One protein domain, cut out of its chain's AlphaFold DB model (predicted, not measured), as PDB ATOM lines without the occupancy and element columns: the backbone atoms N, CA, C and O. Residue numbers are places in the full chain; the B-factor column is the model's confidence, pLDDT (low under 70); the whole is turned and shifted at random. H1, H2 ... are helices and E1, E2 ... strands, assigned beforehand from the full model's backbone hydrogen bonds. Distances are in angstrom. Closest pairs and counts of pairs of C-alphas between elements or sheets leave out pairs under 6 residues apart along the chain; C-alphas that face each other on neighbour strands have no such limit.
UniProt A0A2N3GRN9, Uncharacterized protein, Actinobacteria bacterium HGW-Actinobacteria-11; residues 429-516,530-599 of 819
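AT A GLANCE: This is residues 429 to 516 and 530 to 599 of the 819 residues of an uncharacterized protein of Actinobacteria bacterium HGW-Actinobacteria-11 (UniProt A0A2N3GRN9). A strongly twisted sheet of six strands has one long helix, H4, running slantwise over one face, while H1 stands beside the strands at the sheet's own level and the opposite face bears no named helix. The first residues of H4 meet H2 and H3 at one end of the model, and H3 and H4 make a helical hairpin. The printed part has 158 residues with six named strands and four named helices, in the order E1, E2, E3, E4, E5, H1, H2, E6, H3, H4, and its class is mixed, helices and strands. The sheet's order is E1, E2, E3, E4, E5, E6, all antiparallel. The whole is compact, with a radius of gyration of the C-alphas of 16.0 A and spans of 50 by 38 by 24 A.

HOW THE PARTS SIT: E1, residues 431 to 437, is an edge strand and forms a hairpin with E2, residues 456 to 463; N 433 and O 460 are 2.9 A apart, within hydrogen-bond range. E2 forms a hairpin with E3, residues 470 to 479, with N 459 and O 476 at 2.8 A. E3 bends by 60 degrees at residue 473. It forms a hairpin with E4, residues 482 to 488, with N 477 and O 484 at 2.9 A. E4 forms a hairpin with E5, residues 495 to 499, with N 497 and O 487 at 2.7 A; the pairing is staggered, E4 pairing with E3 over its residues 482 to 487 and with E5 over its residues 487 to 488. E1 to E5 are a meander, each strand the antiparallel neighbour of the one before. H1, residues 500 to 512, is on the sheet but at the sheet's level, at a height of 0.6 A; its closest C-alphas to E4 are those of Asp 502 and Phe 484, 6.4 A. With residues 500 to 504 alone H1 touches H2, residues 531 to 537, at a shallow tilt of 30 degrees, opposite ways; the closest C-alphas are those of Val 504 and Thr 531, 6.5 A. H2 is not on the sheet. E6, residues 542 to 546, is the other edge strand and the neighbour of E5, with N 545 and O 496 at 2.8 A. H3, residues 557 to 566, only grazes the sheet with its residues 557 to 560. H4, residues 575 to 599, is the hub, touching the three other helices. It touches H3 at a shallow tilt of 21 degrees, opposite ways, the closest C-alphas being those of Leu 560 and Glu 577, 6.1 A. It touches H1 about perpendicular, at 83 degrees, with Val 507 and Ile 579 closest, their C-alphas 7.2 A apart. H2 and H4 only just touch, with 3 pairs of C-alphas within 8 A, the closest those of Glu 534 and Leu 576, 7.2 A. H4 is on the sheet at a height of 8.3 A, making two layers, helix on one face of a sheet; it is only just over E6, with 3 of its C-alphas falling on that strand, and on the local plane stands at 34 degrees to it, slantwise to the strands. H1 and H3 are apart. In H1, H2, H3 and H4 every O i to N i+4 pair is within hydrogen-bond range.

IN THESE COORDINATES: E1 begins at C-alpha 431, (284.214, 281.441, 350.316), and measures 20.3 A. E2 measures 23.6 A, E3 25.5 A and E4 20.1 A. H1 measures 18.1 A from C-alpha 500, (274.899, 305.657, 345.413). H4, 35.4 A long, ends at C-alpha 599, (280.009, 278.875, 327.915).

THE WHOLE: The two C-alphas farthest apart are those of Ile 467 and Ala 570, 51.8 A. Residues 517 to 529 are not printed, and C-alphas 516 and 530 are 20.2 A apart across the cut. The link from E1 to E2, 18 residues, is long. The mean pLDDT of the printed part is 73.9; 58 residues are under 70, among them residues 440 to 454, 506 to 516, 530 to 540 and 563 to 576.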
ATOM      1  N   VAL A 429     283.861 281.664 357.801       85.12
ATOM      2  CA  VAL A 429     284.638 282.446 356.838       85.12
ATOM      3  C   VAL A 429     284.033 282.247 355.445       85.12
ATOM      4  O   VAL A 429     284.046 281.119 354.944       85.12
ATOM      5  N   PRO A 430     283.533 283.310 354.792       89.19
ATOM      6  CA  PRO A 430     282.966 283.208 353.453       89.19
ATOM      7  C   PRO A 430     283.964 282.677 352.426       89.19
ATOM      8  O   PRO A 430     285.162 282.954 352.493       89.19
ATOM      9  N   ILE A 431     283.443 281.925 351.460       92.19
ATOM     10  CA  ILE A 431     284.214 281.441 350.316       92.19
ATOM     11  C   ILE A 431     284.271 282.573 349.296       92.19
ATOM     12  O   ILE A 431     283.220 283.070 348.882       92.19
ATOM     13  N   GLU A 432     285.470 282.957 348.864       93.12
ATOM     14  CA  GLU A 432     285.640 283.972 347.821       93.12
ATOM     15  C   GLU A 432     286.253 283.356 346.564       93.12
ATOM     16  O   GLU A 432     287.250 282.630 346.620       93.12
ATOM     17  N   MET A 433     285.629 283.636 345.422       93.31
ATOM     18  CA  MET A 433     286.066 283.182 344.104       93.31
ATOM     19  C   MET A 433     285.991 284.335 343.116       93.31
ATOM     20  O   MET A 433     284.954 284.983 342.994       93.31
ATOM     21  N   GLY A 434     287.068 284.559 342.378       92.81
ATOM     22  CA  GLY A 434     287.153 285.632 341.407       92.81
ATOM     23  C   GLY A 434     287.845 285.226 340.120       92.81
ATOM     24  O   GLY A 434     288.662 284.306 340.082       92.81
ATOM     25  N   LEU A 435     287.513 285.947 339.054       92.62
ATOM     26  CA  LEU A 435     288.139 285.840 337.742       92.62
ATOM     27  C   LEU A 435     288.546 287.227 337.258       92.62
ATOM     28  O   LEU A 435     287.839 288.208 337.495       92.62
ATOM     29  N   SER A 436     289.660 287.303 336.542       91.38
ATOM     30  CA  SER A 436     289.935 288.401 335.611       91.38
ATOM     31  C   SER A 436     289.884 287.879 334.187       91.38
ATOM     32  O   SER A 436     290.389 286.791 333.902       91.38
ATOM     33  N   PHE A 437     289.316 288.654 333.271       87.44
ATOM     34  CA  PHE A 437     289.141 288.252 331.878       87.44
ATOM     35  C   PHE A 437     289.235 289.443 330.923       87.44
ATOM     36  O   PHE A 437     289.015 290.595 331.311       87.44
ATOM     37  N   ALA A 438     289.603 289.167 329.670       78.38
ATOM     38  CA  ALA A 438     289.625 290.185 328.624       78.38
ATOM     39  C   ALA A 438     288.240 290.364 327.985       78.38
ATOM     40  O   ALA A 438     287.351 289.524 328.136       78.38
ATOM     41  N   SER A 439     288.066 291.463 327.248       72.62
ATOM     42  CA  SER A 439     286.829 291.732 326.507       72.62
ATOM     43  C   SER A 439     286.534 290.632 325.480       72.62
ATOM     44  O   SER A 439     287.442 290.123 324.816       72.62
ATOM     45  N   ALA A 440     285.255 290.280 325.334       63.56
ATOM     46  CA  ALA A 440     284.827 289.286 324.357       63.56
ATOM     47  C   ALA A 440     284.796 289.910 322.944       63.56
ATOM     48  O   ALA A 440     284.222 290.984 322.769       63.56
ATOM     49  N   PRO A 441     285.356 289.249 321.912       51.00
ATOM     50  CA  PRO A 441     285.467 289.829 320.570       51.00
ATOM     51  C   PRO A 441     284.131 289.963 319.809       51.00
ATOM     52  O   PRO A 441     284.074 290.680 318.814       51.00
ATOM     53  N   GLU A 442     283.055 289.300 320.252       53.31
ATOM     54  CA  GLU A 442     281.813 289.126 319.477       53.31
ATOM     55  C   GLU A 442     280.550 289.287 320.341       53.31
ATOM     56  O   GLU A 442     279.773 288.348 320.519       53.31
ATOM     57  N   LEU A 443     280.329 290.472 320.911       55.22
ATOM     58  CA  LEU A 443     279.033 290.801 321.511       55.22
ATOM     59  C   LEU A 443     278.160 291.613 320.555       55.22
ATOM     60  O   LEU A 443     278.659 292.353 319.707       55.22
ATOM     61  N   ASP A 444     276.841 291.453 320.697       49.91
ATOM     62  CA  ASP A 444     275.849 292.161 319.889       49.91
ATOM     63  C   ASP A 444     276.105 293.678 319.923       49.91
ATOM     64  O   ASP A 444     276.170 294.300 320.984       49.91
ATOM     65  N   SER A 445     276.203 294.272 318.731       47.50
ATOM     66  CA  SER A 445     276.357 295.710 318.479       47.50
ATOM     67  C   SER A 445     275.296 296.605 319.142       47.50
ATOM     68  O   SER A 445     275.451 297.827 319.165       47.50
ATOM     69  N   SER A 446     274.215 296.016 319.663       49.50
ATOM     70  CA  SER A 446     273.174 296.701 320.429       49.50
ATOM     71  C   SER A 446     273.558 297.002 321.889       49.50
ATOM     72  O   SER A 446     272.924 297.855 322.521       49.50
ATOM     73  N   LEU A 447     274.598 296.351 322.432       54.28
ATOM     74  CA  LEU A 447     275.031 296.505 323.822       54.28
ATOM     75  C   LEU A 447     276.021 297.662 324.006       54.28
ATOM     76  O   LEU A 447     276.936 297.892 323.220       54.28
ATOM     77  N   THR A 448     275.845 298.390 325.107       59.16
ATOM     78  CA  THR A 448     276.779 299.430 325.549       59.16
ATOM     79  C   THR A 448     277.955 298.765 326.264       59.16
ATOM     80  O   THR A 448     277.835 298.414 327.434       59.16
ATOM     81  N   LEU A 449     279.071 298.562 325.560       61.81
ATOM     82  CA  LEU A 449     280.239 297.856 326.096       61.81
ATOM     83  C   LEU A 449     281.243 298.808 326.777       61.81
ATOM     84  O   LEU A 449     281.413 299.941 326.306       61.81
ATOM     85  N   PRO A 450     281.931 298.369 327.854       65.50
ATOM     86  CA  PRO A 450     283.092 299.085 328.378       65.50
ATOM     87  C   PRO A 450     284.221 299.115 327.337       65.50
ATOM     88  O   PRO A 450     284.213 298.341 326.377       65.50
ATOM     89  N   ASN A 451     285.223 299.984 327.516       66.56
ATOM     90  CA  ASN A 451     286.358 300.032 326.592       66.56
ATOM     91  C   ASN A 451     287.017 298.637 326.531       66.56
ATOM     92  O   ASN A 451     287.333 298.077 327.585       66.56
ATOM     93  N   PRO A 452     287.221 298.044 325.341       66.75
ATOM     94  CA  PRO A 452     287.860 296.732 325.214       66.75
ATOM     95  C   PRO A 452     289.268 296.664 325.822       66.75
ATOM     96  O   PRO A 452     289.749 295.579 326.129       66.75
ATOM     97  N   SER A 453     289.923 297.817 325.995       65.56
ATOM     98  CA  SER A 453     291.251 297.924 326.612       65.56
ATOM     99  C   SER A 453     291.224 297.836 328.137       65.56
ATOM    100  O   SER A 453     292.264 297.576 328.738       65.56
ATOM    101  N   ASP A 454     290.072 298.073 328.771       69.94
ATOM    102  CA  ASP A 454     289.962 297.950 330.223       69.94
ATOM    103  C   ASP A 454     289.932 296.457 330.593       69.94
ATOM    104  O   ASP A 454     289.310 295.636 329.921       69.94
ATOM    105  N   ALA A 455     290.577 296.057 331.679       72.19
ATOM    106  CA  ALA A 455     290.442 294.685 332.157       72.19
ATOM    107  C   ALA A 455     289.091 294.472 332.837       72.19
ATOM    108  O   ALA A 455     288.547 295.405 333.430       72.19
ATOM    109  N   ARG A 456     288.541 293.261 332.775       84.62
ATOM    110  CA  ARG A 456     287.356 292.903 333.558       84.62
ATOM    111  C   ARG A 456     287.786 292.054 334.730       84.62
ATOM    112  O   ARG A 456     288.613 291.158 334.566       84.62
ATOM    113  N   SER A 457     287.193 292.294 335.887       89.50
ATOM    114  CA  SER A 457     287.269 291.348 336.989       89.50
ATOM    115  C   SER A 457     285.904 291.161 337.628       89.50
ATOM    116  O   SER A 457     285.057 292.052 337.604       89.50
ATOM    117  N   ILE A 458     285.685 289.981 338.182       91.00
ATOM    118  CA  ILE A 458     284.547 289.683 339.039       91.00
ATOM    119  C   ILE A 458     285.077 288.956 340.268       91.00
ATOM    120  O   ILE A 458     285.892 288.048 340.122       91.00
ATOM    121  N   ASP A 459     284.634 289.354 341.452       91.81
ATOM    122  CA  ASP A 459     284.870 288.650 342.708       91.81
ATOM    123  C   ASP A 459     283.518 288.358 343.358       91.81
ATOM    124  O   ASP A 459     282.651 289.227 343.453       91.81
ATOM    125  N   LEU A 460     283.320 287.108 343.754       91.06
ATOM    126  CA  LEU A 460     282.079 286.588 344.302       91.06
ATOM    127  C   LEU A 460     282.345 286.078 345.711       91.06
ATOM    128  O   LEU A 460     283.187 285.200 345.907       91.06
ATOM    129  N   ARG A 461     281.591 286.598 346.677       92.19
ATOM    130  CA  ARG A 461     281.642 286.176 348.076       92.19
ATOM    131  C   ARG A 461     280.401 285.369 348.417       92.19
ATOM    132  O   ARG A 461     279.282 285.832 348.187       92.19
ATOM    133  N   PHE A 462     280.601 284.177 348.963       89.38
ATOM    134  CA  PHE A 462     279.534 283.255 349.333       89.38
ATOM    135  C   PHE A 462     279.556 282.969 350.827       89.38
ATOM    136  O   PHE A 462     280.533 282.436 351.355       89.38
ATOM    137  N   ASP A 463     278.440 283.249 351.484       86.50
ATOM    138  CA  ASP A 463     278.219 282.870 352.868       86.50
ATOM    139  C   ASP A 463     277.756 281.408 352.922       86.50
ATOM    140  O   ASP A 463     276.867 280.970 352.179       86.50
ATOM    141  N   ALA A 464     278.364 280.639 353.818       73.75
ATOM    142  CA  ALA A 464     278.099 279.217 353.986       73.75
ATOM    143  C   ALA A 464     276.936 278.976 354.967       73.75
ATOM    144  O   ALA A 464     277.103 278.375 356.025       73.75
ATOM    145  N   THR A 465     275.750 279.485 354.625       67.56
ATOM    146  CA  THR A 465     274.547 279.411 355.477       67.56
ATOM    147  C   THR A 465     273.739 278.121 355.307       67.56
ATOM    148  O   THR A 465     272.958 277.776 356.190       67.56
ATOM    149  N   ASP A 466     273.884 277.434 354.172       65.94
ATOM    150  CA  ASP A 466     273.172 276.197 353.824       65.94
ATOM    151  C   ASP A 466     274.196 275.092 353.498       65.94
ATOM    152  O   ASP A 466     275.283 275.355 352.980       65.94
ATOM    153  N   ILE A 467     273.862 273.850 353.850       66.06
ATOM    154  CA  ILE A 467     274.718 272.670 353.684       66.06
ATOM    155  C   ILE A 467     274.928 272.374 352.193       66.06
ATOM    156  O   ILE A 467     276.039 272.007 351.790       66.06
ATOM    157  N   ASP A 468     273.888 272.575 351.380       65.94
ATOM    158  CA  ASP A 468     273.858 272.147 349.978       65.94
ATOM    159  C   ASP A 468     274.173 273.272 348.978       65.94
ATOM    160  O   ASP A 468     274.532 272.988 347.833       65.94
ATOM    161  N   ALA A 469     274.068 274.547 349.380       71.69
ATOM    162  CA  ALA A 469     274.296 275.690 348.494       71.69
ATOM    163  C   ALA A 469     274.859 276.925 349.212       71.69
ATOM    164  O   ALA A 469     274.461 277.276 350.317       71.69
ATOM    165  N   GLY A 470     275.782 277.623 348.550       78.19
ATOM    166  CA  GLY A 470     276.403 278.839 349.076       78.19
ATOM    167  C   GLY A 470     275.562 280.052 348.711       78.19
ATOM    168  O   GLY A 470     275.209 280.255 347.544       78.19
ATOM    169  N   SER A 471     275.240 280.861 349.708       83.12
ATOM    170  CA  SER A 471     274.468 282.083 349.557       83.12
ATOM    171  C   SER A 471     275.390 283.192 349.052       83.12
ATOM    172  O   SER A 471     276.250 283.647 349.796       83.12
ATOM    173  N   LEU A 472     275.237 283.639 347.801       86.75
ATOM    174  CA  LEU A 472     275.978 284.805 347.310       86.75
ATOM    175  C   LEU A 472     275.651 286.008 348.204       86.75
ATOM    176  O   LEU A 472     274.475 286.252 348.459       86.75
ATOM    177  N   SER A 473     276.654 286.723 348.699       87.44
ATOM    178  CA  SER A 473     276.471 287.856 349.613       87.44
ATOM    179  C   SER A 473     277.008 289.157 349.042       87.44
ATOM    180  O   SER A 473     276.366 290.196 349.193       87.44
ATOM    181  N   THR A 474     278.137 289.104 348.333       89.81
ATOM    182  CA  THR A 474     278.717 290.265 347.645       89.81
ATOM    183  C   THR A 474     279.219 289.888 346.254       89.81
ATOM    184  O   THR A 474     279.778 288.807 346.058       89.81
ATOM    185  N   VAL A 475     279.015 290.792 345.296       90.44
ATOM    186  CA  VAL A 475     279.593 290.748 343.949       90.44
ATOM    187  C   VAL A 475     280.397 292.023 343.748       90.44
ATOM    188  O   VAL A 475     279.831 293.113 343.763       90.44
ATOM    189  N   THR A 476     281.694 291.893 343.516       89.88
ATOM    190  CA  THR A 476     282.557 293.013 343.141       89.88
ATOM    191  C   THR A 476     282.876 292.901 341.663       89.88
ATOM    192  O   THR A 476     283.421 291.895 341.216       89.88
ATOM    193  N   VAL A 477     282.549 293.929 340.882       87.56
ATOM    194  CA  VAL A 477     282.910 293.999 339.461       87.56
ATOM    195  C   VAL A 477     284.002 295.040 339.269       87.56
ATOM    196  O   VAL A 477     283.840 296.204 339.640       87.56
ATOM    197  N   GLY A 478     285.110 294.625 338.664       85.69
ATOM    198  CA  GLY A 478     286.210 295.490 338.277       85.69
ATOM    199  C   GLY A 478     286.181 295.850 336.795       85.69
ATOM    200  O   GLY A 478     285.965 294.991 335.938       85.69
ATOM    201  N   LEU A 479     286.427 297.125 336.496       77.31
ATOM    202  CA  LEU A 479     286.603 297.659 335.144       77.31
ATOM    203  C   LEU A 479     287.879 298.497 335.104       77.31
ATOM    204  O   LEU A 479     287.898 299.650 335.544       77.31
ATOM    205  N   GLY A 480     288.949 297.872 334.617       72.94
ATOM    206  CA  GLY A 480     290.322 298.349 334.681       72.94
ATOM    207  C   GLY A 480     290.716 298.639 336.122       72.94
ATOM    208  O   GLY A 480     291.107 297.768 336.888       72.94
ATOM    209  N   ASP A 481     290.567 299.900 336.468       67.50
ATOM    210  CA  ASP A 481     291.042 300.519 337.688       67.50
ATOM    211  C   ASP A 481     289.912 300.799 338.697       67.50
ATOM    212  O   ASP A 481     290.139 301.245 339.825       67.50
ATOM    213  N   LEU A 482     288.667 300.582 338.292       74.31
ATOM    214  CA  LEU A 482     287.491 300.810 339.118       74.31
ATOM    215  C   LEU A 482     286.980 299.495 339.675       74.31
ATOM    216  O   LEU A 482     287.053 298.474 338.998       74.31
ATOM    217  N   ARG A 483     286.434 299.547 340.888       82.69
ATOM    218  CA  ARG A 483     285.753 298.433 341.545       82.69
ATOM    219  C   ARG A 483     284.389 298.905 342.020       82.69
ATOM    220  O   ARG A 483     284.269 300.038 342.486       82.69
ATOM    221  N   PHE A 484     283.394 298.049 341.852       83.62
ATOM    222  CA  PHE A 484     282.007 298.329 342.185       83.62
ATOM    223  C   PHE A 484     281.428 297.157 342.950       83.62
ATOM    224  O   PHE A 484     281.368 296.051 342.408       83.62
ATOM    225  N   ASP A 485     280.992 297.428 344.172       87.44
ATOM    226  CA  ASP A 485     280.469 296.414 345.070       87.44
ATOM    227  C   ASP A 485     278.945 296.408 345.045       87.44
ATOM    228  O   ASP A 485     278.269 297.440 345.025       87.44
ATOM    229  N   TRP A 486     278.410 295.196 345.037       88.25
ATOM    230  CA  TRP A 486     276.992 294.912 345.077       88.25
ATOM    231  C   TRP A 486     276.731 293.966 346.232       88.25
ATOM    232  O   TRP A 486     277.244 292.846 346.247       88.25
ATOM    233  N   HIS A 487     275.905 294.389 347.177       89.69
ATOM    234  CA  HIS A 487     275.562 293.587 348.346       89.69
ATOM    235  C   HIS A 487     274.179 292.987 348.182       89.69
ATOM    236  O   HIS A 487     273.265 293.634 347.679       89.69
ATOM    237  N   ARG A 488     273.984 291.746 348.609       86.94
ATOM    238  CA  ARG A 488     272.653 291.144 348.579       86.94
ATOM    239  C   ARG A 488     271.719 291.840 349.567       86.94
ATOM    240  O   ARG A 488     272.111 292.150 350.686       86.94
ATOM    241  N   HIS A 489     270.473 292.058 349.159       85.75
ATOM    242  CA  HIS A 489     269.459 292.663 350.013       85.75
ATOM    243  C   HIS A 489     269.037 291.692 351.125       85.75
ATOM    244  O   HIS A 489     268.690 290.544 350.844       85.75
ATOM    245  N   GLU A 490     268.997 292.169 352.372       78.06
ATOM    246  CA  GLU A 490     268.722 291.342 353.561       78.06
ATOM    247  C   GLU A 490     267.368 290.616 353.480       78.06
ATOM    248  O   GLU A 490     267.275 289.422 353.751       78.06
ATOM    249  N   GLU A 491     266.314 291.319 353.052       81.25
ATOM    250  CA  GLU A 491     264.954 290.757 352.987       81.25
ATOM    251  C   GLU A 491     264.607 290.072 351.654       81.25
ATOM    252  O   GLU A 491     263.642 289.311 351.584       81.25
ATOM    253  N   ASN A 492     265.352 290.349 350.574       82.69
ATOM    254  CA  ASN A 492     265.024 289.856 349.237       82.69
ATOM    255  C   ASN A 492     266.273 289.311 348.530       82.69
ATOM    256  O   ASN A 492     267.001 290.059 347.878       82.69
ATOM    257  N   PRO A 493     266.484 287.987 348.566       76.25
ATOM    258  CA  PRO A 493     267.685 287.374 348.031       76.25
ATOM    259  C   PRO A 493     267.848 287.492 346.507       76.25
ATOM    260  O   PRO A 493     268.911 287.130 346.008       76.25
ATOM    261  N   ALA A 494     266.815 287.930 345.781       82.12
ATOM    262  CA  ALA A 494     266.854 288.189 344.340       82.12
ATOM    263  C   ALA A 494     267.252 289.637 343.999       82.12
ATOM    264  O   ALA A 494     267.246 290.015 342.828       82.12
ATOM    265  N   VAL A 495     267.566 290.456 345.007       86.44
ATOM    266  CA  VAL A 495     267.930 291.863 344.847       86.44
ATOM    267  C   VAL A 495     269.346 292.091 345.365       86.44
ATOM    268  O   VAL A 495     269.719 291.607 346.433       86.44
ATOM    269  N   ALA A 496     270.120 292.851 344.600       86.88
ATOM    270  CA  ALA A 496     271.400 293.409 344.995       86.88
ATOM    271  C   ALA A 496     271.291 294.925 345.168       86.88
ATOM    272  O   ALA A 496     270.519 295.592 344.480       86.88
ATOM    273  N   VAL A 497     272.090 295.463 346.073       87.38
ATOM    274  CA  VAL A 497     272.095 296.846 346.523       87.38
ATOM    275  C   VAL A 497     273.473 297.423 346.224       87.38
ATOM    276  O   VAL A 497     274.481 296.858 346.648       87.38
ATOM    277  N   ALA A 498     273.515 298.528 345.483       86.50
ATOM    278  CA  ALA A 498     274.734 299.299 345.242       86.50
ATOM    279  C   ALA A 498     274.665 300.657 345.938       86.50
ATOM    280  O   ALA A 498     273.623 301.321 345.923       86.50
ATOM    281  N   GLU A 499     275.795 301.093 346.492       84.00
ATOM    282  CA  GLU A 499     275.940 302.412 347.098       84.00
ATOM    283  C   GLU A 499     275.870 303.521 346.045       84.00
ATOM    284  O   GLU A 499     276.423 303.444 344.941       84.00
ATOM    285  N   MET A 500     275.179 304.606 346.386       74.56
ATOM    286  CA  MET A 500     274.899 305.657 345.413       74.56
ATOM    287  C   MET A 500     276.155 306.426 344.989       74.56
ATOM    288  O   MET A 500     276.240 306.908 343.855       74.56
ATOM    289  N   ASP A 501     277.139 306.554 345.880       72.44
ATOM    290  CA  ASP A 501     278.408 307.209 345.563       72.44
ATOM    291  C   ASP A 501     279.219 306.411 344.528       72.44
ATOM    292  O   ASP A 501     279.782 307.018 343.610       72.44
ATOM    293  N   ASP A 502     279.180 305.078 344.576       75.06
ATOM    294  CA  ASP A 502     279.833 304.207 343.593       75.06
ATOM    295  C   ASP A 502     279.176 304.334 342.217       75.06
ATOM    296  O   ASP A 502     279.857 304.525 341.203       75.06
ATOM    297  N   LEU A 503     277.840 304.378 342.181       73.94
ATOM    298  CA  LEU A 503     277.079 304.641 340.958       73.94
ATOM    299  C   LEU A 503     277.426 306.013 340.358       73.94
ATOM    300  O   LEU A 503     277.614 306.142 339.147       73.94
ATOM    301  N   VAL A 504     277.579 307.053 341.185       68.88
ATOM    302  CA  VAL A 504     278.011 308.389 340.733       68.88
ATOM    303  C   VAL A 504     279.432 308.360 340.167       68.88
ATOM    304  O   VAL A 504     279.701 309.006 339.145       68.88
ATOM    305  N   HIS A 505     280.353 307.669 340.840       70.25
ATOM    306  CA  HIS A 505     281.742 307.534 340.406       70.25
ATOM    307  C   HIS A 505     281.829 306.813 339.061       70.25
ATOM    308  O   HIS A 505     282.506 307.295 338.146       70.25
ATOM    309  N   MET A 506     281.056 305.745 338.891       69.62
ATOM    310  CA  MET A 506     280.965 305.019 337.635       69.62
ATOM    311  C   MET A 506     280.409 305.886 336.505       69.62
ATOM    312  O   MET A 506     280.991 305.958 335.425       69.62
ATOM    313  N   VAL A 507     279.307 306.597 336.747       67.19
ATOM    314  CA  VAL A 507     278.696 307.476 335.740       67.19
ATOM    315  C   VAL A 507     279.687 308.546 335.306       67.19
ATOM    316  O   VAL A 507     279.840 308.813 334.120       67.19
ATOM    317  N   ARG A 508     280.445 309.133 336.233       65.19
ATOM    318  CA  ARG A 508     281.521 310.057 335.856       65.19
ATOM    319  C   ARG A 508     282.552 309.393 334.960       65.19
ATOM    320  O   ARG A 508     282.918 310.003 333.961       65.19
ATOM    321  N   HIS A 509     282.980 308.180 335.288       64.75
ATOM    322  CA  HIS A 509     283.953 307.451 334.488       64.75
ATOM    323  C   HIS A 509     283.448 307.194 333.062       64.75
ATOM    324  O   HIS A 509     284.069 307.672 332.110       64.75
ATOM    325  N   VAL A 510     282.273 306.570 332.926       57.62
ATOM    326  CA  VAL A 510     281.627 306.256 331.637       57.62
ATOM    327  C   VAL A 510     281.463 307.509 330.770       57.62
ATOM    328  O   VAL A 510     281.712 307.480 329.568       57.62
ATOM    329  N   TYR A 511     281.095 308.646 331.367       57.72
ATOM    330  CA  TYR A 511     280.907 309.896 330.624       57.72
ATOM    331  C   TYR A 511     282.206 310.688 330.387       57.72
ATOM    332  O   TYR A 511     282.255 311.518 329.469       57.72
ATOM    333  N   SER A 512     283.254 310.454 331.185       54.81
ATOM    334  CA  SER A 512     284.564 311.110 331.055       54.81
ATOM    335  C   SER A 512     285.452 310.490 329.978       54.81
ATOM    336  O   SER A 512     286.206 311.222 329.342       54.81
ATOM    337  N   GLN A 513     285.322 309.187 329.719       51.44
ATOM    338  CA  GLN A 513     286.088 308.495 328.685       51.44
ATOM    339  C   GLN A 513     285.604 308.895 327.274       51.44
ATOM    340  O   GLN A 513     284.408 309.096 327.010       51.44
ATOM    341  N   GLU A 514     286.547 309.052 326.342       44.66
ATOM    342  CA  GLU A 514     286.298 309.210 324.904       44.66
ATOM    343  C   GLU A 514     286.009 307.846 324.261       44.66
ATOM    344  O   GLU A 514     286.747 307.435 323.382       44.66
ATOM    345  N   SER A 515     284.986 307.107 324.699       41.97
ATOM    346  CA  SER A 515     284.372 305.999 323.940       41.97
ATOM    347  C   SER A 515     283.276 305.327 324.753       41.97
ATOM    348  O   SER A 515     283.543 304.711 325.775       41.97
ATOM    349  N   VAL A 516     282.055 305.376 324.235       47.88
ATOM    350  CA  VAL A 516     281.063 304.317 324.411       47.88
ATOM    351  C   VAL A 516     280.492 304.119 323.018       47.88
ATOM    352  O   VAL A 516     280.000 305.078 322.420       47.88
ATOM    353  N   PHE A 530     275.910 317.570 337.840       50.72
ATOM    354  CA  PHE A 530     274.506 317.430 338.248       50.72
ATOM    355  C   PHE A 530     274.187 316.151 339.046       50.72
ATOM    356  O   PHE A 530     273.302 316.173 339.900       50.72
ATOM    357  N   THR A 531     274.952 315.074 338.852       57.28
ATOM    358  CA  THR A 531     274.604 313.712 339.291       57.28
ATOM    359  C   THR A 531     274.471 313.588 340.816       57.28
ATOM    360  O   THR A 531     273.464 313.101 341.314       57.28
ATOM    361  N   ARG A 532     275.415 314.146 341.595       58.56
ATOM    362  CA  ARG A 532     275.346 314.116 343.075       58.56
ATOM    363  C   ARG A 532     274.122 314.841 343.642       58.56
ATOM    364  O   ARG A 532     273.638 314.476 344.707       58.56
ATOM    365  N   ARG A 533     273.638 315.898 342.977       60.75
ATOM    366  CA  ARG A 533     272.477 316.674 343.443       60.75
ATOM    367  C   ARG A 533     271.170 315.935 343.165       60.75
ATOM    368  O   ARG A 533     270.300 315.953 344.023       60.75
ATOM    369  N   GLU A 534     271.055 315.304 342.001       61.41
ATOM    370  CA  GLU A 534     269.885 314.508 341.602       61.41
ATOM    371  C   GLU A 534     269.781 313.223 342.438       61.41
ATOM    372  O   GLU A 534     268.711 312.917 342.952       61.41
ATOM    373  N   PHE A 535     270.902 312.543 342.704       63.06
ATOM    374  CA  PHE A 535     270.921 311.389 343.610       63.06
ATOM    375  C   PHE A 535     270.581 311.761 345.061       63.06
ATOM    376  O   PHE A 535     269.794 311.068 345.695       63.06
ATOM    377  N   ARG A 536     271.052 312.910 345.576       64.75
ATOM    378  CA  ARG A 536     270.612 313.413 346.895       64.75
ATOM    379  C   ARG A 536     269.111 313.701 346.966       64.75
ATOM    380  O   ARG A 536     268.545 313.637 348.050       64.75
ATOM    381  N   GLN A 537     268.473 314.052 345.847       62.44
ATOM    382  CA  GLN A 537     267.033 314.321 345.812       62.44
ATOM    383  C   GLN A 537     266.191 313.050 345.932       62.44
ATOM    384  O   GLN A 537     265.079 313.147 346.438       62.44
ATOM    385  N   LEU A 538     266.720 311.881 345.549       63.88
ATOM    386  CA  LEU A 538     266.064 310.594 345.809       63.88
ATOM    387  C   LEU A 538     265.947 310.282 347.307       63.88
ATOM    388  O   LEU A 538     265.177 309.409 347.678       63.88
ATOM    389  N   GLY A 539     266.730 310.939 348.171       63.34
ATOM    390  CA  GLY A 539     266.723 310.671 349.612       63.34
ATOM    391  C   GLY A 539     267.229 309.277 350.004       63.34
ATOM    392  O   GLY A 539     267.185 308.938 351.182       63.34
ATOM    393  N   ARG A 540     267.728 308.485 349.043       66.88
ATOM    394  CA  ARG A 540     268.284 307.145 349.249       66.88
ATOM    395  C   ARG A 540     269.808 307.151 349.205       66.88
ATOM    396  O   ARG A 540     270.411 307.896 348.432       66.88
ATOM    397  N   GLN A 541     270.407 306.292 350.025       74.50
ATOM    398  CA  GLN A 541     271.852 306.043 350.050       74.50
ATOM    399  C   GLN A 541     272.271 304.927 349.081       74.50
ATOM    400  O   GLN A 541     273.430 304.874 348.696       74.50
ATOM    401  N   SER A 542     271.319 304.126 348.593       81.44
ATOM    402  CA  SER A 542     271.573 302.971 347.732       81.44
ATOM    403  C   SER A 542     270.527 302.797 346.622       81.44
ATOM    404  O   SER A 542     269.475 303.452 346.623       81.44
ATOM    405  N   ALA A 543     270.824 301.929 345.652       83.75
ATOM    406  CA  ALA A 543     269.918 301.551 344.572       83.75
ATOM    407  C   ALA A 543     269.840 300.031 344.385       83.75
ATOM    408  O   ALA A 543     270.852 299.333 344.430       83.75
ATOM    409  N   ASP A 544     268.628 299.561 344.086       89.06
ATOM    410  CA  ASP A 544     268.297 298.139 344.017       89.06
ATOM    411  C   ASP A 544     268.302 297.624 342.574       89.06
ATOM    412  O   ASP A 544     267.679 298.213 341.679       89.06
ATOM    413  N   PHE A 545     268.949 296.482 342.361       89.19
ATOM    414  CA  PHE A 545     269.089 295.803 341.077       89.19
ATOM    415  C   PHE A 545     268.739 294.315 341.194       89.19
ATOM    416  O   PHE A 545     268.869 293.704 342.247       89.19
ATOM    417  N   ASP A 546     268.280 293.729 340.097       85.56
ATOM    418  CA  ASP A 546     267.959 292.308 339.962       85.56
ATOM    419  C   ASP A 546     269.243 291.452 339.978       85.56
ATOM    420  O   ASP A 546     270.160 291.703 339.188       85.56
ATOM    421  N   LEU A 547     269.283 290.452 340.866       81.38
ATOM    422  CA  LEU A 547     270.365 289.478 341.076       81.38
ATOM    423  C   LEU A 547     269.944 288.057 340.637       81.38
ATOM    424  O   LEU A 547     270.377 287.051 341.188       81.38
ATOM    425  N   SER A 548     269.071 287.936 339.637       70.56
ATOM    426  CA  SER A 548     268.728 286.638 339.029       70.56
ATOM    427  C   SER A 548     269.930 285.919 338.396       70.56
ATOM    428  O   SER A 548     269.881 284.706 338.214       70.56
ATOM    429  N   ASN A 549     271.020 286.643 338.120       72.19
ATOM    430  CA  ASN A 549     272.305 286.125 337.644       72.19
ATOM    431  C   ASN A 549     273.442 286.549 338.591       72.19
ATOM    432  O   ASN A 549     273.243 287.405 339.451       72.19
ATOM    433  N   PHE A 550     274.660 286.024 338.393       72.50
ATOM    434  CA  PHE A 550     275.828 286.438 339.190       72.50
ATOM    435  C   PHE A 550     276.171 287.928 339.122       72.50
ATOM    436  O   PHE A 550     276.806 288.423 340.044       72.50
ATOM    437  N   ILE A 551     275.776 288.638 338.061       79.88
ATOM    438  CA  ILE A 551     276.051 290.071 337.917       79.88
ATOM    439  C   ILE A 551     274.733 290.856 337.925       79.88
ATOM    440  O   ILE A 551     273.899 290.663 337.028       79.88
ATOM    441  N   PRO A 552     274.548 291.774 338.892       82.25
ATOM    442  CA  PRO A 552     273.435 292.713 338.892       82.25
ATOM    443  C   PRO A 552     273.416 293.558 337.621       82.25
ATOM    444  O   PRO A 552     274.409 294.181 337.256       82.25
ATOM    445  N   SER A 553     272.279 293.585 336.925       79.12
ATOM    446  CA  SER A 553     272.215 294.205 335.588       79.12
ATOM    447  C   SER A 553     270.931 294.969 335.283       79.12
ATOM    448  O   SER A 553     270.869 295.717 334.307       79.12
ATOM    449  N   ARG A 554     269.878 294.829 336.092       84.31
ATOM    450  CA  ARG A 554     268.600 295.508 335.837       84.31
ATOM    451  C   ARG A 554     268.137 296.261 337.077       84.31
ATOM    452  O   ARG A 554     267.913 295.610 338.089       84.31
ATOM    453  N   PRO A 555     267.955 297.593 337.029       85.06
ATOM    454  CA  PRO A 555     267.382 298.319 338.157       85.06
ATOM    455  C   PRO A 555     265.940 297.860 338.405       85.06
ATOM    456  O   PRO A 555     265.191 297.600 337.456       85.06
ATOM    457  N   THR A 556     265.537 297.768 339.672       86.50
ATOM    458  CA  THR A 556     264.189 297.306 340.035       86.50
ATOM    459  C   THR A 556     263.095 298.287 339.590       86.50
ATOM    460  O   THR A 556     263.304 299.493 339.438       86.50
ATOM    461  N   ALA A 557     261.866 297.794 339.401       84.12
ATOM    462  CA  ALA A 557     260.731 298.663 339.071       84.12
ATOM    463  C   ALA A 557     260.455 299.708 340.169       84.12
ATOM    464  O   ALA A 557     260.033 300.822 339.862       84.12
ATOM    465  N   ALA A 558     260.726 299.364 341.433       80.62
ATOM    466  CA  ALA A 558     260.563 300.261 342.572       80.62
ATOM    467  C   ALA A 558     261.469 301.496 342.451       80.62
ATOM    468  O   ALA A 558     260.958 302.618 342.452       80.62
ATOM    469  N   ILE A 559     262.779 301.300 342.242       78.81
ATOM    470  CA  ILE A 559     263.729 302.418 342.123       78.81
ATOM    471  C   ILE A 559     263.460 303.266 340.871       78.81
ATOM    472  O   ILE A 559     263.573 304.490 340.906       78.81
ATOM    473  N   LEU A 560     263.025 302.639 339.770       79.81
ATOM    474  CA  LEU A 560     262.654 303.350 338.542       79.81
ATOM    475  C   LEU A 560     261.396 304.212 338.722       79.81
ATOM    476  O   LEU A 560     261.361 305.349 338.256       79.81
ATOM    477  N   ASN A 561     260.367 303.696 339.398       78.00
ATOM    478  CA  ASN A 561     259.135 304.445 339.657       78.00
ATOM    479  C   ASN A 561     259.380 305.622 340.613       78.00
ATOM    480  O   ASN A 561     258.878 306.719 340.380       78.00
ATOM    481  N   GLU A 562     260.189 305.429 341.653       72.38
ATOM    482  CA  GLU A 562     260.548 306.487 342.603       72.38
ATOM    483  C   GLU A 562     261.368 307.602 341.933       72.38
ATOM    484  O   GLU A 562     261.069 308.788 342.108       72.38
ATOM    485  N   ALA A 563     262.319 307.239 341.061       68.12
ATOM    486  CA  ALA A 563     263.075 308.203 340.263       68.12
ATOM    487  C   ALA A 563     262.179 309.081 339.376       68.12
ATOM    488  O   ALA A 563     262.452 310.272 339.222       68.12
ATOM    489  N   ARG A 564     261.079 308.531 338.848       68.88
ATOM    490  CA  ARG A 564     260.087 309.302 338.083       68.88
ATOM    491  C   ARG A 564     259.322 310.295 338.955       68.88
ATOM    492  O   ARG A 564     259.069 311.411 338.517       68.88
ATOM    493  N   HIS A 565     258.974 309.923 340.187       62.81
ATOM    494  CA  HIS A 565     258.176 310.767 341.087       62.81
ATOM    495  C   HIS A 565     258.949 311.952 341.687       62.81
ATOM    496  O   HIS A 565     258.373 313.022 341.883       62.81
ATOM    497  N   VAL A 566     260.244 311.790 341.969       57.66
ATOM    498  CA  VAL A 566     261.096 312.839 342.566       57.66
ATOM    499  C   VAL A 566     261.422 313.974 341.573       57.66
ATOM    500  O   VAL A 566     261.718 315.101 341.977       57.66
ATOM    501  N   LEU A 567     261.339 313.715 340.265       53.91
ATOM    502  CA  LEU A 567     261.840 314.596 339.206       53.91
ATOM    503  C   LEU A 567     260.724 315.319 338.434       53.91
ATOM    504  O   LEU A 567     260.653 315.218 337.218       53.91
ATOM    505  N   ILE A 568     259.891 316.115 339.109       46.88
ATOM    506  CA  ILE A 568     258.805 316.860 338.442       46.88
ATOM    507  C   ILE A 568     259.376 317.879 337.432       46.88
ATOM    508  O   ILE A 568     259.952 318.907 337.808       46.88
ATOM    509  N   GLY A 569     259.191 317.593 336.138       48.88
ATOM    510  CA  GLY A 569     259.535 318.454 335.003       48.88
ATOM    511  C   GLY A 569     260.092 317.666 333.812       48.88
ATOM    512  O   GLY A 569     261.161 317.065 333.910       48.88
ATOM    513  N   ALA A 570     259.427 317.761 332.654       45.22
ATOM    514  CA  ALA A 570     259.649 316.946 331.448       45.22
ATOM    515  C   ALA A 570     261.089 316.915 330.870       45.22
ATOM    516  O   ALA A 570     261.380 316.096 330.003       45.22
ATOM    517  N   SER A 571     262.004 317.786 331.320       52.44
ATOM    518  CA  SER A 571     263.425 317.774 330.923       52.44
ATOM    519  C   SER A 571     264.369 317.101 331.932       52.44
ATOM    520  O   SER A 571     265.528 316.852 331.597       52.44
ATOM    521  N   ARG A 572     263.906 316.804 333.155       50.75
ATOM    522  CA  ARG A 572     264.686 316.168 334.237       50.75
ATOM    523  C   ARG A 572     264.211 314.752 334.564       50.75
ATOM    524  O   ARG A 572     265.051 313.911 334.868       50.75
ATOM    525  N   GLU A 573     262.918 314.483 334.396       49.44
ATOM    526  CA  GLU A 573     262.226 313.202 334.639       49.44
ATOM    527  C   GLU A 573     262.925 311.978 334.006       49.44
ATOM    528  O   GLU A 573     262.954 310.904 334.595       49.44
ATOM    529  N   GLY A 574     263.566 312.135 332.839       58.16
ATOM    530  CA  GLY A 574     264.212 311.027 332.120       58.16
ATOM    531  C   GLY A 574     265.709 310.818 332.382       58.16
ATOM    532  O   GLY A 574     266.273 309.836 331.900       58.16
ATOM    533  N   ARG A 575     266.398 311.726 333.093       63.31
ATOM    534  CA  ARG A 575     267.875 311.713 333.135       63.31
ATOM    535  C   ARG A 575     268.439 310.702 334.132       63.31
ATOM    536  O   ARG A 575     269.342 309.951 333.780       63.31
ATOM    537  N   LEU A 576     267.898 310.666 335.349       66.50
ATOM    538  CA  LEU A 576     268.334 309.745 336.404       66.50
ATOM    539  C   LEU A 576     267.928 308.300 336.105       66.50
ATOM    540  O   LEU A 576     268.738 307.389 336.247       66.50
ATOM    541  N   GLU A 577     266.704 308.113 335.603       72.50
ATOM    542  CA  GLU A 577     266.254 306.837 335.043       72.50
ATOM    543  C   GLU A 577     267.194 306.380 333.916       72.50
ATOM    544  O   GLU A 577     267.634 305.231 333.910       72.50
ATOM    545  N   GLY A 578     267.553 307.281 332.993       69.19
ATOM    546  CA  GLY A 578     268.512 306.993 331.927       69.19
ATOM    547  C   GLY A 578     269.877 306.560 332.460       69.19
ATOM    548  O   GLY A 578     270.428 305.579 331.975       69.19
ATOM    549  N   ILE A 579     270.385 307.234 333.495       71.38
ATOM    550  CA  ILE A 579     271.647 306.887 334.157       71.38
ATOM    551  C   ILE A 579     271.587 305.482 334.766       71.38
ATOM    552  O   ILE A 579     272.431 304.656 334.430       71.38
ATOM    553  N   LEU A 580     270.596 305.191 335.619       75.81
ATOM    554  CA  LEU A 580     270.449 303.880 336.269       75.81
ATOM    555  C   LEU A 580     270.294 302.752 335.241       75.81
ATOM    556  O   LEU A 580     270.859 301.672 335.410       75.81
ATOM    557  N   ARG A 581     269.584 303.013 334.137       75.69
ATOM    558  CA  ARG A 581     269.499 302.079 333.010       75.69
ATOM    559  C   ARG A 581     270.850 301.884 332.330       75.69
ATOM    560  O   ARG A 581     271.216 300.741 332.111       75.69
ATOM    561  N   SER A 582     271.602 302.950 332.047       73.00
ATOM    562  CA  SER A 582     272.947 302.844 331.465       73.00
ATOM    563  C   SER A 582     273.908 302.062 332.358       73.00
ATOM    564  O   SER A 582     274.690 301.271 331.839       73.00
ATOM    565  N   VAL A 583     273.817 302.237 333.681       76.44
ATOM    566  CA  VAL A 583     274.571 301.427 334.646       76.44
ATOM    567  C   VAL A 583     274.225 299.951 334.510       76.44
ATOM    568  O   VAL A 583     275.111 299.124 334.312       76.44
ATOM    569  N   GLY A 584     272.931 299.633 334.568       78.31
ATOM    570  CA  GLY A 584     272.461 298.262 334.419       78.31
ATOM    571  C   GLY A 584     272.879 297.647 333.082       78.31
ATOM    572  O   GLY A 584     273.369 296.526 333.049       78.31
ATOM    573  N   THR A 585     272.775 298.398 331.981       76.44
ATOM    574  CA  THR A 585     273.217 297.942 330.656       76.44
ATOM    575  C   THR A 585     274.710 297.626 330.628       76.44
ATOM    576  O   THR A 585     275.079 296.600 330.066       76.44
ATOM    577  N   LEU A 586     275.558 298.460 331.241       76.88
ATOM    578  CA  LEU A 586     277.004 298.234 331.284       76.88
ATOM    579  C   LEU A 586     277.351 296.939 332.030       76.88
ATOM    580  O   LEU A 586     278.049 296.088 331.487       76.88
ATOM    581  N   PHE A 587     276.839 296.765 333.251       80.00
ATOM    582  CA  PHE A 587     277.106 295.553 334.033       80.00
ATOM    583  C   PHE A 587     276.429 294.316 333.450       80.00
ATOM    584  O   PHE A 587     277.011 293.237 333.470       80.00
ATOM    585  N   GLY A 588     275.250 294.473 332.846       79.44
ATOM    586  CA  GLY A 588     274.628 293.426 332.043       79.44
ATOM    587  C   GLY A 588     275.524 292.978 330.895       79.44
ATOM    588  O   GLY A 588     275.675 291.781 330.686       79.44
ATOM    589  N   ALA A 589     276.183 293.912 330.207       77.31
ATOM    590  CA  ALA A 589     277.114 293.577 329.138       77.31
ATOM    591  C   ALA A 589     278.359 292.834 329.658       77.31
ATOM    592  O   ALA A 589     278.753 291.841 329.058       77.31
ATOM    593  N   VAL A 590     278.927 293.240 330.802       81.62
ATOM    594  CA  VAL A 590     280.023 292.499 331.468       81.62
ATOM    595  C   VAL A 590     279.567 291.097 331.896       81.62
ATOM    596  O   VAL A 590     280.313 290.130 331.758       81.62
ATOM    597  N   GLY A 591     278.327 290.970 332.376       83.81
ATOM    598  CA  GLY A 591     277.703 289.686 332.692       83.81
ATOM    599  C   GLY A 591     277.576 288.771 331.481       83.81
ATOM    600  O   GLY A 591     277.896 287.590 331.573       83.81
ATOM    601  N   GLU A 592     277.172 289.317 330.335       80.56
ATOM    602  CA  GLU A 592     277.124 288.578 329.072       80.56
ATOM    603  C   GLU A 592     278.526 288.238 328.533       80.56
ATOM    604  O   GLU A 592     278.706 287.132 328.024       80.56
ATOM    605  N   GLU A 593     279.535 289.114 328.690       82.06
ATOM    606  CA  GLU A 593     280.946 288.796 328.379       82.06
ATOM    607  C   GLU A 593     281.403 287.576 329.189       82.06
ATOM    608  O   GLU A 593     281.880 286.592 328.619       82.06
ATOM    609  N   LEU A 594     281.201 287.614 330.511       85.81
ATOM    610  CA  LEU A 594     281.565 286.523 331.410       85.81
ATOM    611  C   LEU A 594     280.815 285.235 331.063       85.81
ATOM    612  O   LEU A 594     281.425 284.171 330.995       85.81
ATOM    613  N   ARG A 595     279.502 285.312 330.825       83.94
ATOM    614  CA  ARG A 595     278.688 284.144 330.468       83.94
ATOM    615  C   ARG A 595     279.151 283.530 329.150       83.94
ATOM    616  O   ARG A 595     279.365 282.324 329.099       83.94
ATOM    617  N   SER A 596     279.362 284.349 328.120       82.06
ATOM    618  CA  SER A 596     279.870 283.901 326.818       82.06
ATOM    619  C   SER A 596     281.231 283.217 326.952       82.06
ATOM    620  O   SER A 596     281.470 282.168 326.355       82.06
ATOM    621  N   LEU A 597     282.111 283.764 327.794       86.00
ATOM    622  CA  LEU A 597     283.399 283.158 328.101       86.00
ATOM    623  C   LEU A 597     283.240 281.812 328.820       86.00
ATOM    624  O   LEU A 597     283.844 280.826 328.404       86.00
ATOM    625  N   LEU A 598     282.425 281.747 329.878       88.00
ATOM    626  CA  LEU A 598     282.199 280.515 330.638       88.00
ATOM    627  C   LEU A 598     281.538 279.433 329.771       88.00
ATOM    628  O   LEU A 598     281.902 278.261 329.864       88.00
ATOM    629  N   ASP A 599     280.629 279.801 328.868       85.44
ATOM    630  CA  ASP A 599     280.009 278.875 327.915       85.44
ATOM    631  C   ASP A 599     281.061 278.217 327.000       85.44
ATOM    632  O   ASP A 599     280.966 277.016 326.733       85.44
TER     633      ASP A 599